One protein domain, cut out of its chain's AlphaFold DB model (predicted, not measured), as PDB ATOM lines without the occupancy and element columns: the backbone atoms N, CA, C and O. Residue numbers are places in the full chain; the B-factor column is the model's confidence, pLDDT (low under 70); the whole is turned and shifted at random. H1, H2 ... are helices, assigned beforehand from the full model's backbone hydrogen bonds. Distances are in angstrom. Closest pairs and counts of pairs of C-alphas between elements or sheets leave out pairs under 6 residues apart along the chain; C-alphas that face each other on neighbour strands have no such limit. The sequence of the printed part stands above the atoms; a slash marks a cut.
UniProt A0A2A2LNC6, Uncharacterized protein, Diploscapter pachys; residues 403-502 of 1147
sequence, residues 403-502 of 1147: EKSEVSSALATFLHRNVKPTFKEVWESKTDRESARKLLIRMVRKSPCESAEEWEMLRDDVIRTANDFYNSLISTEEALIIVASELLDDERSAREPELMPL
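What this domain is: This is residues 403 to 502 of the 1147 residues of an uncharacterized protein of Diploscapter pachys (UniProt A0A2A2LNC6). An elongated bundle of four helices: H3, H4 and H5 fold back and forth as its core, while H1 is offset toward one end and meets H4 with residues 410 to 413 alone. Short H2 packs on H1 near that end; at the other end short H6 and H7 turn back, H7 packing on H5. The printed part has 100 residues with seven named helices, H1 to H7 in order, and no named strand: all helix. It is compact, radius of gyration of the C-alphas 13.4 A, spanning 43 by 22 by 17 A.

How they stand to each other: Start at H1, residues 404 to 416; residues 407 to 411 alone touch H2, residues 423 to 428, with Val 407 and Val 426 the closest C-alphas at 7.5 A. H3, residues 433 to 446, and H4, residues 452 to 468, form a helical hairpin at a shallow tilt of 21 degrees, opposite ways; C-alphas 440 and 462 come closest, 6.6 A. H4 and H5, residues 476 to 489, form another, closest at C-alphas 463 and 479, 5.9 A. H3 touches H5 with residues 440 to 445 alone, closest at C-alphas 441 and 482, 6.1 A. H6, residues 491 to 494, touches no helix; H7, residues 497 to 502, only just touches H5, with 3 pairs of C-alphas within 8 A, the closest Leu 487 and Met 500 at 7.7 A. In H1 to H5 every O i to N i+4 pair is within hydrogen-bond range; in H7 0 of 2 are, beside 2 of 3 O i to N i+3 pairs, and H6 is too short for an O i to N i+4 pair.

Where its parts are: Find C-alpha 404 at (7.170, 32.351, 62.240); from there H1 runs 17.8 A. H3 and H5 each measure 20.2 A, H4 23.9 A. H7 ends at C-alpha 502, (15.423, -0.868, 59.383).

The domain as a whole: The C-alphas farthest apart, Glu 403 and Arg 495, are 44.4 A apart. The printed part has no cut, no link is long, and no printed residue is under pLDDT 70.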
ATOM      1  N   GLU A 403       3.341  33.210  60.749       84.25
ATOM      2  CA  GLU A 403       3.711  31.783  60.588       84.25
ATOM      3  C   GLU A 403       5.128  31.433  61.095       84.25
ATOM      4  O   GLU A 403       5.614  30.303  60.982       84.25
ATOM      5  N   LYS A 404       5.801  32.407  61.710       86.81
ATOM      6  CA  LYS A 404       7.170  32.351  62.240       86.81
ATOM      7  C   LYS A 404       7.492  31.097  63.048       86.81
ATOM      8  O   LYS A 404       8.590  30.569  62.900       86.81
ATOM      9  N   SER A 405       6.578  30.632  63.901       86.44
ATOM     10  CA  SER A 405       6.806  29.455  64.758       86.44
ATOM     11  C   SER A 405       6.989  28.173  63.935       86.44
ATOM     12  O   SER A 405       7.932  27.411  64.147       86.44
ATOM     13  N   GLU A 406       6.120  27.978  62.944       87.38
ATOM     14  CA  GLU A 406       6.087  26.797  62.083       87.38
ATOM     15  C   GLU A 406       7.318  26.757  61.164       87.38
ATOM     16  O   GLU A 406       8.090  25.795  61.179       87.38
ATOM     17  N   VAL A 407       7.574  27.859  60.450       90.19
ATOM     18  CA  VAL A 407       8.710  27.977  59.521       90.19
ATOM     19  C   VAL A 407      10.052  27.899  60.262       90.19
ATOM     20  O   VAL A 407      10.980  27.248  59.783       90.19
ATOM     21  N   SER A 408      10.164  28.481  61.465       90.31
ATOM     22  CA  SER A 408      11.386  28.365  62.282       90.31
ATOM     23  C   SER A 408      11.634  26.933  62.769       90.31
ATOM     24  O   SER A 408      12.788  26.520  62.850       90.31
ATOM     25  N   SER A 409      10.581  26.156  63.055       90.00
ATOM     26  CA  SER A 409      10.694  24.739  63.437       90.00
ATOM     27  C   SER A 409      11.219  23.877  62.280       90.00
ATOM     28  O   SER A 409      12.150  23.084  62.453       90.00
ATOM     29  N   ALA A 410      10.696  24.091  61.067       90.25
ATOM     30  CA  ALA A 410      11.195  23.432  59.861       90.25
ATOM     31  C   ALA A 410      12.661  23.814  59.576       90.25
ATOM     32  O   ALA A 410      13.512  22.938  59.411       90.25
ATOM     33  N   LEU A 411      12.990  25.111  59.611       91.75
ATOM     34  CA  LEU A 411      14.353  25.622  59.422       91.75
ATOM     35  C   LEU A 411      15.353  25.089  60.460       91.75
ATOM     36  O   LEU A 411      16.469  24.721  60.094       91.75
ATOM     37  N   ALA A 412      14.969  25.010  61.737       91.06
ATOM     38  CA  ALA A 412      15.809  24.441  62.789       91.06
ATOM     39  C   ALA A 412      16.061  22.938  62.571       91.06
ATOM     40  O   ALA A 412      17.179  22.463  62.778       91.06
ATOM     41  N   THR A 413      15.050  22.207  62.092       90.44
ATOM     42  CA  THR A 413      15.145  20.772  61.781       90.44
ATOM     43  C   THR A 413      16.070  20.515  60.584       90.44
ATOM     44  O   THR A 413      16.935  19.639  60.650       90.44
ATOM     45  N   PHE A 414      15.971  21.321  59.518       92.50
ATOM     46  CA  PHE A 414      16.925  21.288  58.404       92.50
ATOM     47  C   PHE A 414      18.350  21.629  58.865       92.50
ATOM     48  O   PHE A 414      19.289  20.911  58.514       92.50
ATOM     49  N   LEU A 415      18.517  22.664  59.698       91.25
ATOM     50  CA  LEU A 415      19.824  23.096  60.201       91.25
ATOM     51  C   LEU A 415      20.501  22.023  61.069       91.25
ATOM     52  O   LEU A 415      21.696  21.781  60.902       91.25
ATOM     53  N   HIS A 416      19.743  21.340  61.935       89.06
ATOM     54  CA  HIS A 416      20.217  20.187  62.715       89.06
ATOM     55  C   HIS A 416      20.728  19.040  61.822       89.06
ATOM     56  O   HIS A 416      21.638  18.307  62.196       89.06
ATOM     57  N   ARG A 417      20.188  18.921  60.602       89.44
ATOM     58  CA  ARG A 417      20.590  17.956  59.568       89.44
ATOM     59  C   ARG A 417      21.523  18.555  58.500       89.44
ATOM     60  O   ARG A 417      21.572  18.083  57.366       89.44
ATOM     61  N   ASN A 418      22.283  19.593  58.868       87.50
ATOM     62  CA  ASN A 418      23.267  20.311  58.041       87.50
ATOM     63  C   ASN A 418      22.730  20.898  56.718       87.50
ATOM     64  O   ASN A 418      23.509  21.221  55.816       87.50
ATOM     65  N   VAL A 419      21.415  21.077  56.589       91.31
ATOM     66  CA  VAL A 419      20.794  21.765  55.455       91.31
ATOM     67  C   VAL A 419      20.459  23.193  55.850       91.31
ATOM     68  O   VAL A 419      19.794  23.449  56.847       91.31
ATOM     69  N   LYS A 420      20.918  24.141  55.037       91.81
ATOM     70  CA  LYS A 420      20.648  25.567  55.207       91.81
ATOM     71  C   LYS A 420      19.872  26.066  53.983       91.81
ATOM     72  O   LYS A 420      20.505  26.529  53.037       91.81
ATOM     73  N   PRO A 421      18.543  25.895  53.941       92.62
ATOM     74  CA  PRO A 421      17.742  26.450  52.864       92.62
ATOM     75  C   PRO A 421      17.506  27.948  53.114       92.62
ATOM     76  O   PRO A 421      17.660  28.422  54.246       92.62
ATOM     77  N   THR A 422      17.141  28.695  52.075       93.25
ATOM     78  CA  THR A 422      16.641  30.072  52.248       93.25
ATOM     79  C   THR A 422      15.199  30.057  52.761       93.25
ATOM     80  O   THR A 422      14.525  29.023  52.725       93.25
ATOM     81  N   PHE A 423      14.690  31.207  53.218       93.94
ATOM     82  CA  PHE A 423      13.271  31.333  53.568       93.94
ATOM     83  C   PHE A 423      12.382  30.981  52.371       93.94
ATOM     84  O   PHE A 423      11.449  30.195  52.508       93.94
ATOM     85  N   LYS A 424      12.728  31.501  51.186       93.06
ATOM     86  CA  LYS A 424      12.009  31.264  49.932       93.06
ATOM     87  C   LYS A 424      11.887  29.781  49.579       93.06
ATOM     88  O   LYS A 424      10.774  29.326  49.338       93.06
ATOM     89  N   GLU A 425      12.983  29.016  49.629       92.62
ATOM     90  CA  GLU A 425      12.940  27.568  49.358       92.62
ATOM     91  C   GLU A 425      11.958  26.835  50.286       92.62
ATOM     92  O   GLU A 425      11.213  25.963  49.839       92.62
ATOM     93  N   VAL A 426      11.940  27.190  51.575       92.94
ATOM     94  CA  VAL A 426      11.035  26.583  52.561       92.94
ATOM     95  C   VAL A 426       9.592  27.049  52.350       92.94
ATOM     96  O   VAL A 426       8.682  26.225  52.399       92.94
ATOM     97  N   TRP A 427       9.371  28.330  52.053       93.31
ATOM     98  CA  TRP A 427       8.038  28.894  51.849       93.31
ATOM     99  C   TRP A 427       7.355  28.360  50.586       93.31
ATOM    100  O   TRP A 427       6.237  27.852  50.658       93.31
ATOM    101  N   GLU A 428       8.039  28.381  49.439       91.62
ATOM    102  CA  GLU A 428       7.520  27.832  48.176       91.62
ATOM    103  C   GLU A 428       7.252  26.320  48.296       91.62
ATOM    104  O   GLU A 428       6.268  25.804  47.764       91.62
ATOM    105  N   SER A 429       8.056  25.603  49.093       92.31
ATOM    106  CA  SER A 429       7.828  24.182  49.370       92.31
ATOM    107  C   SER A 429       6.572  23.868  50.199       92.31
ATOM    108  O   SER A 429       6.174  22.707  50.238       92.31
ATOM    109  N   LYS A 430       5.899  24.856  50.818       90.75
ATOM    110  CA  LYS A 430       4.578  24.636  51.444       90.75
ATOM    111  C   LYS A 430       3.471  24.360  50.416       90.75
ATOM    112  O   LYS A 430       2.424  23.834  50.790       90.75
ATOM    113  N   THR A 431       3.682  24.691  49.137       90.19
ATOM    114  CA  THR A 431       2.710  24.450  48.055       90.19
ATOM    115  C   THR A 431       3.262  23.599  46.906       90.19
ATOM    116  O   THR A 431       2.496  22.830  46.325       90.19
ATOM    117  N   ASP A 432       4.566  23.647  46.607       92.00
ATOM    118  CA  ASP A 432       5.184  22.760  45.612       92.00
ATOM    119  C   ASP A 432       5.700  21.438  46.213       92.00
ATOM    120  O   ASP A 432       6.712  21.377  46.923       92.00
ATOM    121  N   ARG A 433       5.045  20.341  45.811       91.50
ATOM    122  CA  ARG A 433       5.441  18.961  46.121       91.50
ATOM    123  C   ARG A 433       6.863  18.636  45.670       91.50
ATOM    124  O   ARG A 433       7.554  17.895  46.372       91.50
ATOM    125  N   GLU A 434       7.317  19.130  44.518       90.19
ATOM    126  CA  GLU A 434       8.669  18.821  44.057       90.19
ATOM    127  C   GLU A 434       9.737  19.486  44.926       90.19
ATOM    128  O   GLU A 434      10.726  18.837  45.265       90.19
ATOM    129  N   SER A 435       9.559  20.750  45.303       88.81
ATOM    130  CA  SER A 435      10.498  21.494  46.150       88.81
ATOM    131  C   SER A 435      10.542  20.942  47.572       88.81
ATOM    132  O   SER A 435      11.637  20.704  48.085       88.81
ATOM    133  N   ALA A 436       9.392  20.583  48.156       92.44
ATOM    134  CA  ALA A 436       9.341  19.841  49.421       92.44
ATOM    135  C   ALA A 436      10.148  18.531  49.339       92.44
ATOM    136  O   ALA A 436      11.004  18.241  50.180       92.44
ATOM    137  N   ARG A 437       9.954  17.764  48.260       92.50
ATOM    138  CA  ARG A 437      10.658  16.498  48.018       92.50
ATOM    139  C   ARG A 437      12.166  16.701  47.822       92.50
ATOM    140  O   ARG A 437      12.961  15.924  48.350       92.50
ATOM    141  N   LYS A 438      12.570  17.749  47.096       91.69
ATOM    142  CA  LYS A 438      13.976  18.142  46.887       91.69
ATOM    143  C   LYS A 438      14.645  18.527  48.215       91.69
ATOM    144  O   LYS A 438      15.786  18.122  48.438       91.69
ATOM    145  N   LEU A 439      13.947  19.230  49.114       92.56
ATOM    146  CA  LEU A 439      14.456  19.581  50.446       92.56
ATOM    147  C   LEU A 439      14.607  18.362  51.369       92.56
ATOM    148  O   LEU A 439      15.659  18.221  51.993       92.56
ATOM    149  N   LEU A 440      13.645  17.432  51.401       93.38
ATOM    150  CA  LEU A 440      13.797  16.192  52.180       93.38
ATOM    151  C   LEU A 440      14.939  15.302  51.649       93.38
ATOM    152  O   LEU A 440      15.715  14.763  52.435       93.38
ATOM    153  N   ILE A 441      15.131  15.203  50.327       90.94
ATOM    154  CA  ILE A 441      16.294  14.495  49.752       90.94
ATOM    155  C   ILE A 441      17.611  15.191  50.142       90.94
ATOM    156  O   ILE A 441      18.589  14.527  50.488       90.94
ATOM    157  N   ARG A 442      17.642  16.532  50.143       91.44
ATOM    158  CA  ARG A 442      18.795  17.329  50.600       91.44
ATOM    159  C   ARG A 442      19.110  17.074  52.085       91.44
ATOM    160  O   ARG A 442      20.284  16.980  52.432       91.44
ATOM    161  N   MET A 443      18.082  16.927  52.926       92.81
ATOM    162  CA  MET A 443      18.167  16.658  54.372       92.81
ATOM    163  C   MET A 443      18.823  15.312  54.683       92.81
ATOM    164  O   MET A 443      19.738  15.251  55.505       92.81
ATOM    165  N   VAL A 444      18.428  14.249  53.978       91.50
ATOM    166  CA  VAL A 444      19.070  12.934  54.129       91.50
ATOM    167  C   VAL A 444      20.521  12.988  53.630       91.50
ATOM    168  O   VAL A 444      21.432  12.610  54.357       91.50
ATOM    169  N   ARG A 445      20.771  13.589  52.458       88.12
ATOM    170  CA  ARG A 445      22.112  13.703  51.834       88.12
ATOM    171  C   ARG A 445      23.151  14.525  52.595       88.12
ATOM    172  O   ARG A 445      24.337  14.439  52.282       88.12
ATOM    173  N   LYS A 446      22.731  15.373  53.533       86.12
ATOM    174  CA  LYS A 446      23.627  16.190  54.372       86.12
ATOM    175  C   LYS A 446      23.723  15.697  55.817       86.12
ATOM    176  O   LYS A 446      24.509  16.243  56.592       86.12
ATOM    177  N   SER A 447      23.006  14.630  56.149       86.06
ATOM    178  CA  SER A 447      23.101  13.956  57.437       86.06
ATOM    179  C   SER A 447      24.137  12.830  57.367       86.06
ATOM    180  O   SER A 447      23.834  11.786  56.792       86.06
ATOM    181  N   PRO A 448      25.348  12.982  57.938       79.88
ATOM    182  CA  PRO A 448      26.153  11.811  58.252       79.88
ATOM    183  C   PRO A 448      25.396  10.970  59.289       79.88
ATOM    184  O   PRO A 448      24.803  11.514  60.221       79.88
ATOM    185  N   CYS A 449      25.390   9.654  59.101       84.44
ATOM    186  CA  CYS A 449      24.862   8.686  60.059       84.44
ATOM    187  C   CYS A 449      25.853   7.525  60.138       84.44
ATOM    188  O   CYS A 449      26.084   6.850  59.134       84.44
ATOM    189  N   GLU A 450      26.497   7.333  61.286       82.62
ATOM    190  CA  GLU A 450      27.512   6.296  61.512       82.62
ATOM    191  C   GLU A 450      26.974   5.068  62.250       82.62
ATOM    192  O   GLU A 450      27.553   3.990  62.132       82.62
ATOM    193  N   SER A 451      25.832   5.200  62.924       85.38
ATOM    194  CA  SER A 451      25.140   4.119  63.625       85.38
ATOM    195  C   SER A 451      23.721   3.874  63.097       85.38
ATOM    196  O   SER A 451      23.104   4.731  62.458       85.38
ATOM    197  N   ALA A 452      23.165   2.700  63.413       83.88
ATOM    198  CA  ALA A 452      21.753   2.403  63.172       83.88
ATOM    199  C   ALA A 452      20.820   3.393  63.899       83.88
ATOM    200  O   ALA A 452      19.803   3.791  63.338       83.88
ATOM    201  N   GLU A 453      21.193   3.838  65.105       86.50
ATOM    202  CA  GLU A 453      20.427   4.806  65.901       86.50
ATOM    203  C   GLU A 453      20.344   6.174  65.201       86.50
ATOM    204  O   GLU A 453      19.265   6.756  65.110       86.50
ATOM    205  N   GLU A 454      21.442   6.664  64.616       87.44
ATOM    206  CA  GLU A 454      21.442   7.911  63.835       87.44
ATOM    207  C   GLU A 454      20.573   7.815  62.574       87.44
ATOM    208  O   GLU A 454      19.850   8.766  62.255       87.44
ATOM    209  N   TRP A 455      20.595   6.664  61.891       89.50
ATOM    210  CA  TRP A 455      19.719   6.373  60.753       89.50
ATOM    211  C   TRP A 455      18.236   6.332  61.163       89.50
ATOM    212  O   TRP A 455      17.390   6.869  60.444       89.50
ATOM    213  N   GLU A 456      17.901   5.761  62.323       88.25
ATOM    214  CA  GLU A 456      16.538   5.800  62.871       88.25
ATOM    215  C   GLU A 456      16.115   7.223  63.267       88.25
ATOM    216  O   GLU A 456      15.025   7.658  62.893       88.25
ATOM    217  N   MET A 457      16.988   8.001  63.915       88.62
ATOM    218  CA  MET A 457      16.722   9.414  64.208       88.62
ATOM    219  C   MET A 457      16.519  10.238  62.927       88.62
ATOM    220  O   MET A 457      15.694  11.150  62.910       88.62
ATOM    221  N   LEU A 458      17.266   9.950  61.855       91.31
ATOM    222  CA  LEU A 458      17.117  10.626  60.563       91.31
ATOM    223  C   LEU A 458      15.792  10.263  59.881       91.31
ATOM    224  O   LEU A 458      15.113  11.155  59.371       91.31
ATOM    225  N   ARG A 459      15.389   8.985  59.918       90.25
ATOM    226  CA  ARG A 459      14.043   8.552  59.506       90.25
ATOM    227  C   ARG A 459      12.979   9.343  60.258       90.25
ATOM    228  O   ARG A 459      12.078   9.890  59.628       90.25
ATOM    229  N   ASP A 460      13.083   9.396  61.580       89.75
ATOM    230  CA  ASP A 460      12.044   9.977  62.424       89.75
ATOM    231  C   ASP A 460      11.962  11.500  62.265       89.75
ATOM    232  O   ASP A 460      10.856  12.030  62.219       89.75
ATOM    233  N   ASP A 461      13.082  12.203  62.059       90.75
ATOM    234  CA  ASP A 461      13.071  13.629  61.703       90.75
ATOM    235  C   ASP A 461      12.473  13.890  60.311       90.75
ATOM    236  O   ASP A 461      11.670  14.809  60.163       90.75
ATOM    237  N   VAL A 462      12.797  13.085  59.293       91.94
ATOM    238  CA  VAL A 462      12.231  13.257  57.938       91.94
ATOM    239  C   VAL A 462      10.732  12.942  57.913       91.94
ATOM    240  O   VAL A 462       9.969  13.653  57.257       91.94
ATOM    241  N   ILE A 463      10.282  11.928  58.660       90.25
ATOM    242  CA  ILE A 463       8.855  11.631  58.850       90.25
ATOM    243  C   ILE A 463       8.161  12.756  59.630       90.25
ATOM    244  O   ILE A 463       7.056  13.147  59.255       90.25
ATOM    245  N   ARG A 464       8.801  13.307  60.669       90.62
ATOM    246  CA  ARG A 464       8.301  14.460  61.433       90.62
ATOM    247  C   ARG A 464       8.103  15.669  60.519       90.62
ATOM    248  O   ARG A 464       6.994  16.173  60.436       90.62
ATOM    249  N   THR A 465       9.112  16.078  59.747       91.50
ATOM    250  CA  THR A 465       8.977  17.195  58.792       91.50
ATOM    251  C   THR A 465       7.918  16.908  57.717       91.50
ATOM    252  O   THR A 465       7.140  17.797  57.375       91.50
ATOM    253  N   ALA A 466       7.820  15.670  57.218       91.62
ATOM    254  CA  ALA A 466       6.781  15.296  56.260       91.62
ATOM    255  C   ALA A 466       5.358  15.403  56.845       91.62
ATOM    256  O   ALA A 466       4.468  15.916  56.175       91.62
ATOM    257  N   ASN A 467       5.142  14.969  58.089       90.50
ATOM    258  CA  ASN A 467       3.824  14.966  58.732       90.50
ATOM    259  C   ASN A 467       3.442  16.329  59.351       90.50
ATOM    260  O   ASN A 467       2.269  16.705  59.332       90.50
ATOM    261  N   ASP A 468       4.407  17.077  59.881       89.00
ATOM    262  CA  ASP A 468       4.151  18.316  60.624       89.00
ATOM    263  C   ASP A 468       4.168  19.554  59.706       89.00
ATOM    264  O   ASP A 468       3.481  20.528  60.000       89.00
ATOM    265  N   PHE A 469       4.909  19.515  58.585       90.50
ATOM    266  CA  PHE A 469       5.095  20.662  57.675       90.50
ATOM    267  C   PHE A 469       4.663  20.396  56.215       90.50
ATOM    268  O   PHE A 469       4.212  21.317  55.540       90.50
ATOM    269  N   TYR A 470       4.730  19.150  55.721       93.44
ATOM    270  CA  TYR A 470       4.402  18.799  54.321       93.44
ATOM    271  C   TYR A 470       3.223  17.817  54.148       93.44
ATOM    272  O   TYR A 470       3.112  17.172  53.101       93.44
ATOM    273  N   ASN A 471       2.328  17.685  55.136       87.12
ATOM    274  CA  ASN A 471       1.315  16.610  55.175       87.12
ATOM    275  C   ASN A 471       0.332  16.577  53.991       87.12
ATOM    276  O   ASN A 471      -0.191  15.513  53.655       87.12
ATOM    277  N   SER A 472       0.092  17.714  53.340       87.44
ATOM    278  CA  SER A 472      -0.732  17.831  52.132       87.44
ATOM    279  C   SER A 472      -0.005  17.398  50.850       87.44
ATOM    280  O   SER A 472      -0.658  17.118  49.843       87.44
ATOM    281  N   LEU A 473       1.330  17.331  50.871       91.38
ATOM    282  CA  LEU A 473       2.185  17.145  49.694       91.38
ATOM    283  C   LEU A 473       2.911  15.797  49.675       91.38
ATOM    284  O   LEU A 473       3.005  15.189  48.608       91.38
ATOM    285  N   ILE A 474       3.429  15.330  50.816       91.88
ATOM    286  CA  ILE A 474       4.305  14.152  50.919       91.88
ATOM    287  C   ILE A 474       3.712  13.150  51.910       91.88
ATOM    288  O   ILE A 474       3.461  13.471  53.067       91.88
ATOM    289  N   SER A 475       3.512  11.906  51.466       90.94
ATOM    290  CA  SER A 475       3.049  10.831  52.347       90.94
ATOM    291  C   SER A 475       4.203  10.248  53.166       90.94
ATOM    292  O   SER A 475       5.354  10.226  52.727       90.94
ATOM    293  N   THR A 476       3.890   9.668  54.326       89.31
ATOM    294  CA  THR A 476       4.873   8.945  55.151       89.31
ATOM    295  C   THR A 476       5.545   7.785  54.393       89.31
ATOM    296  O   THR A 476       6.699   7.463  54.660       89.31
ATOM    297  N   GLU A 477       4.865   7.180  53.406       88.44
ATOM    298  CA  GLU A 477       5.465   6.172  52.517       88.44
ATOM    299  C   GLU A 477       6.531   6.786  51.593       88.44
ATOM    300  O   GLU A 477       7.608   6.216  51.439       88.44
ATOM    301  N   GLU A 478       6.290   7.969  51.021       90.06
ATOM    302  CA  GLU A 478       7.293   8.652  50.199       90.06
ATOM    303  C   GLU A 478       8.469   9.183  51.035       90.06
ATOM    304  O   GLU A 478       9.617   9.057  50.611       90.06
ATOM    305  N   ALA A 479       8.211   9.682  52.248       90.88
ATOM    306  CA  ALA A 479       9.258  10.049  53.203       90.88
ATOM    307  C   ALA A 479      10.184   8.854  53.523       90.88
ATOM    308  O   ALA A 479      11.409   8.989  53.488       90.88
ATOM    309  N   LEU A 480       9.615   7.660  53.733       90.56
ATOM    310  CA  LEU A 480      10.384   6.420  53.890       90.56
ATOM    311  C   LEU A 480      11.173   6.040  52.626       90.56
ATOM    312  O   LEU A 480      12.315   5.602  52.749       90.56
ATOM    313  N   ILE A 481      10.608   6.212  51.422       91.38
ATOM    314  CA  ILE A 481      11.331   5.963  50.158       91.38
ATOM    315  C   ILE A 481      12.548   6.884  50.034       91.38
ATOM    316  O   ILE A 481      13.598   6.421  49.596       91.38
ATOM    317  N   ILE A 482      12.444   8.153  50.439       92.19
ATOM    318  CA  ILE A 482      13.563   9.108  50.403       92.19
ATOM    319  C   ILE A 482      14.710   8.644  51.315       92.19
ATOM    320  O   ILE A 482      15.847   8.537  50.854       92.19
ATOM    321  N   VAL A 483      14.419   8.300  52.575       91.44
ATOM    322  CA  VAL A 483      15.443   7.855  53.543       91.44
ATOM    323  C   VAL A 483      16.043   6.504  53.142       91.44
ATOM    324  O   VAL A 483      17.263   6.351  53.108       91.44
ATOM    325  N   ALA A 484      15.206   5.532  52.767       90.88
ATOM    326  CA  ALA A 484      15.667   4.210  52.348       90.88
ATOM    327  C   ALA A 484      16.458   4.248  51.028       90.88
ATOM    328  O   ALA A 484      17.400   3.478  50.864       90.88
ATOM    329  N   SER A 485      16.113   5.146  50.099       91.06
ATOM    330  CA  SER A 485      16.863   5.350  48.854       91.06
ATOM    331  C   SER A 485      18.305   5.776  49.126       91.06
ATOM    332  O   SER A 485      19.210   5.267  48.470       91.06
ATOM    333  N   GLU A 486      18.527   6.686  50.076       89.62
ATOM    334  CA  GLU A 486      19.876   7.172  50.378       89.62
ATOM    335  C   GLU A 486      20.676   6.184  51.239       89.62
ATOM    336  O   GLU A 486      21.875   6.036  51.022       89.62
ATOM    337  N   LEU A 487      20.027   5.425  52.137       90.00
ATOM    338  CA  LEU A 487      20.687   4.306  52.827       90.00
ATOM    339  C   LEU A 487      21.282   3.313  51.816       90.00
ATOM    340  O   LEU A 487      22.400   2.841  51.999       90.00
ATOM    341  N   LEU A 488      20.553   3.001  50.741       90.06
ATOM    342  CA  LEU A 488      21.048   2.114  49.685       90.06
ATOM    343  C   LEU A 488      22.201   2.739  48.876       90.06
ATOM    344  O   LEU A 488      23.019   1.988  48.341       90.06
ATOM    345  N   ASP A 489      22.293   4.076  48.811       86.62
ATOM    346  CA  ASP A 489      23.399   4.829  48.193       86.62
ATOM    347  C   ASP A 489      24.666   4.888  49.080       86.62
ATOM    348  O   ASP A 489      25.771   4.994  48.540       86.62
ATOM    349  N   ASP A 490      24.565   4.656  50.393       84.12
ATOM    350  CA  ASP A 490      25.713   4.475  51.298       84.12
ATOM    351  C   ASP A 490      26.470   3.158  51.018       84.12
ATOM    352  O   ASP A 490      25.867   2.086  50.907       84.12
ATOM    353  N   GLU A 491      27.806   3.196  50.934       79.81
ATOM    354  CA  GLU A 491      28.634   1.989  50.770       79.81
ATOM    355  C   GLU A 491      28.500   0.988  51.925       79.81
ATOM    356  O   GLU A 491      28.669  -0.219  51.722       79.81
ATOM    357  N   ARG A 492      28.219   1.464  53.141       76.50
ATOM    358  CA  ARG A 492      28.108   0.625  54.341       76.50
ATOM    359  C   ARG A 492      26.893  -0.285  54.287       76.50
ATOM    360  O   ARG A 492      26.987  -1.397  54.788       76.50
ATOM    361  N   SER A 493      25.832   0.076  53.560       78.06
ATOM    362  CA  SER A 493      24.689  -0.822  53.311       78.06
ATOM    363  C   SER A 493      25.085  -2.154  52.652       78.06
ATOM    364  O   SER A 493      24.396  -3.161  52.821       78.06
ATOM    365  N   ALA A 494      26.223  -2.188  51.944       75.81
ATOM    366  CA  ALA A 494      26.777  -3.399  51.347       75.81
ATOM    367  C   ALA A 494      27.740  -4.179  52.261       75.81
ATOM    368  O   ALA A 494      28.047  -5.337  51.976       75.81
ATOM    369  N   ARG A 495      28.211  -3.559  53.350       78.44
ATOM    370  CA  ARG A 495      29.071  -4.169  54.381       78.44
ATOM    371  C   ARG A 495      28.249  -4.650  55.583       78.44
ATOM    372  O   ARG A 495      28.583  -5.666  56.183       78.44
ATOM    373  N   GLU A 496      27.144  -3.964  55.864       82.12
ATOM    374  CA  GLU A 496      26.210  -4.183  56.970       82.12
ATOM    375  C   GLU A 496      24.772  -4.344  56.429       82.12
ATOM    376  O   GLU A 496      23.948  -3.429  56.524       82.12
ATOM    377  N   PRO A 497      24.416  -5.516  55.856       79.56
ATOM    378  CA  PRO A 497      23.081  -5.750  55.293       79.56
ATOM    379  C   PRO A 497      21.934  -5.639  56.310       79.56
ATOM    380  O   PRO A 497      20.772  -5.543  55.916       79.56
ATOM    381  N   GLU A 498      22.250  -5.653  57.606       80.00
ATOM    382  CA  GLU A 498      21.313  -5.520  58.727       80.00
ATOM    383  C   GLU A 498      20.679  -4.119  58.822       80.00
ATOM    384  O   GLU A 498      19.603  -3.979  59.404       80.00
ATOM    385  N   LEU A 499      21.262  -3.111  58.159       84.38
ATOM    386  CA  LEU A 499      20.669  -1.776  58.031       84.38
ATOM    387  C   LEU A 499      19.444  -1.761  57.094       84.38
ATOM    388  O   LEU A 499      18.486  -1.031  57.341       84.38
ATOM    389  N   MET A 500      19.414  -2.582  56.032       87.00
ATOM    390  CA  MET A 500      18.286  -2.604  55.081       87.00
ATOM    391  C   MET A 500      16.933  -2.955  55.753       87.00
ATOM    392  O   MET A 500      15.952  -2.244  55.506       87.00
ATOM    393  N   PRO A 501      16.845  -3.970  56.642       86.69
ATOM    394  CA  PRO A 501      15.665  -4.236  57.468       86.69
ATOM    395  C   PRO A 501      15.165  -3.099  58.368       86.69
ATOM    396  O   PRO A 501      14.057  -3.232  58.893       86.69
ATOM    397  N   LEU A 502      15.914  -2.010  58.594       84.00
ATOM    398  CA  LEU A 502      15.423  -0.868  59.383       84.00
ATOM    399  C   LEU A 502      14.252  -0.169  58.678       84.00
ATOM    400  O   LEU A 502      13.290   0.222  59.339       84.00
TER     401      LEU A 502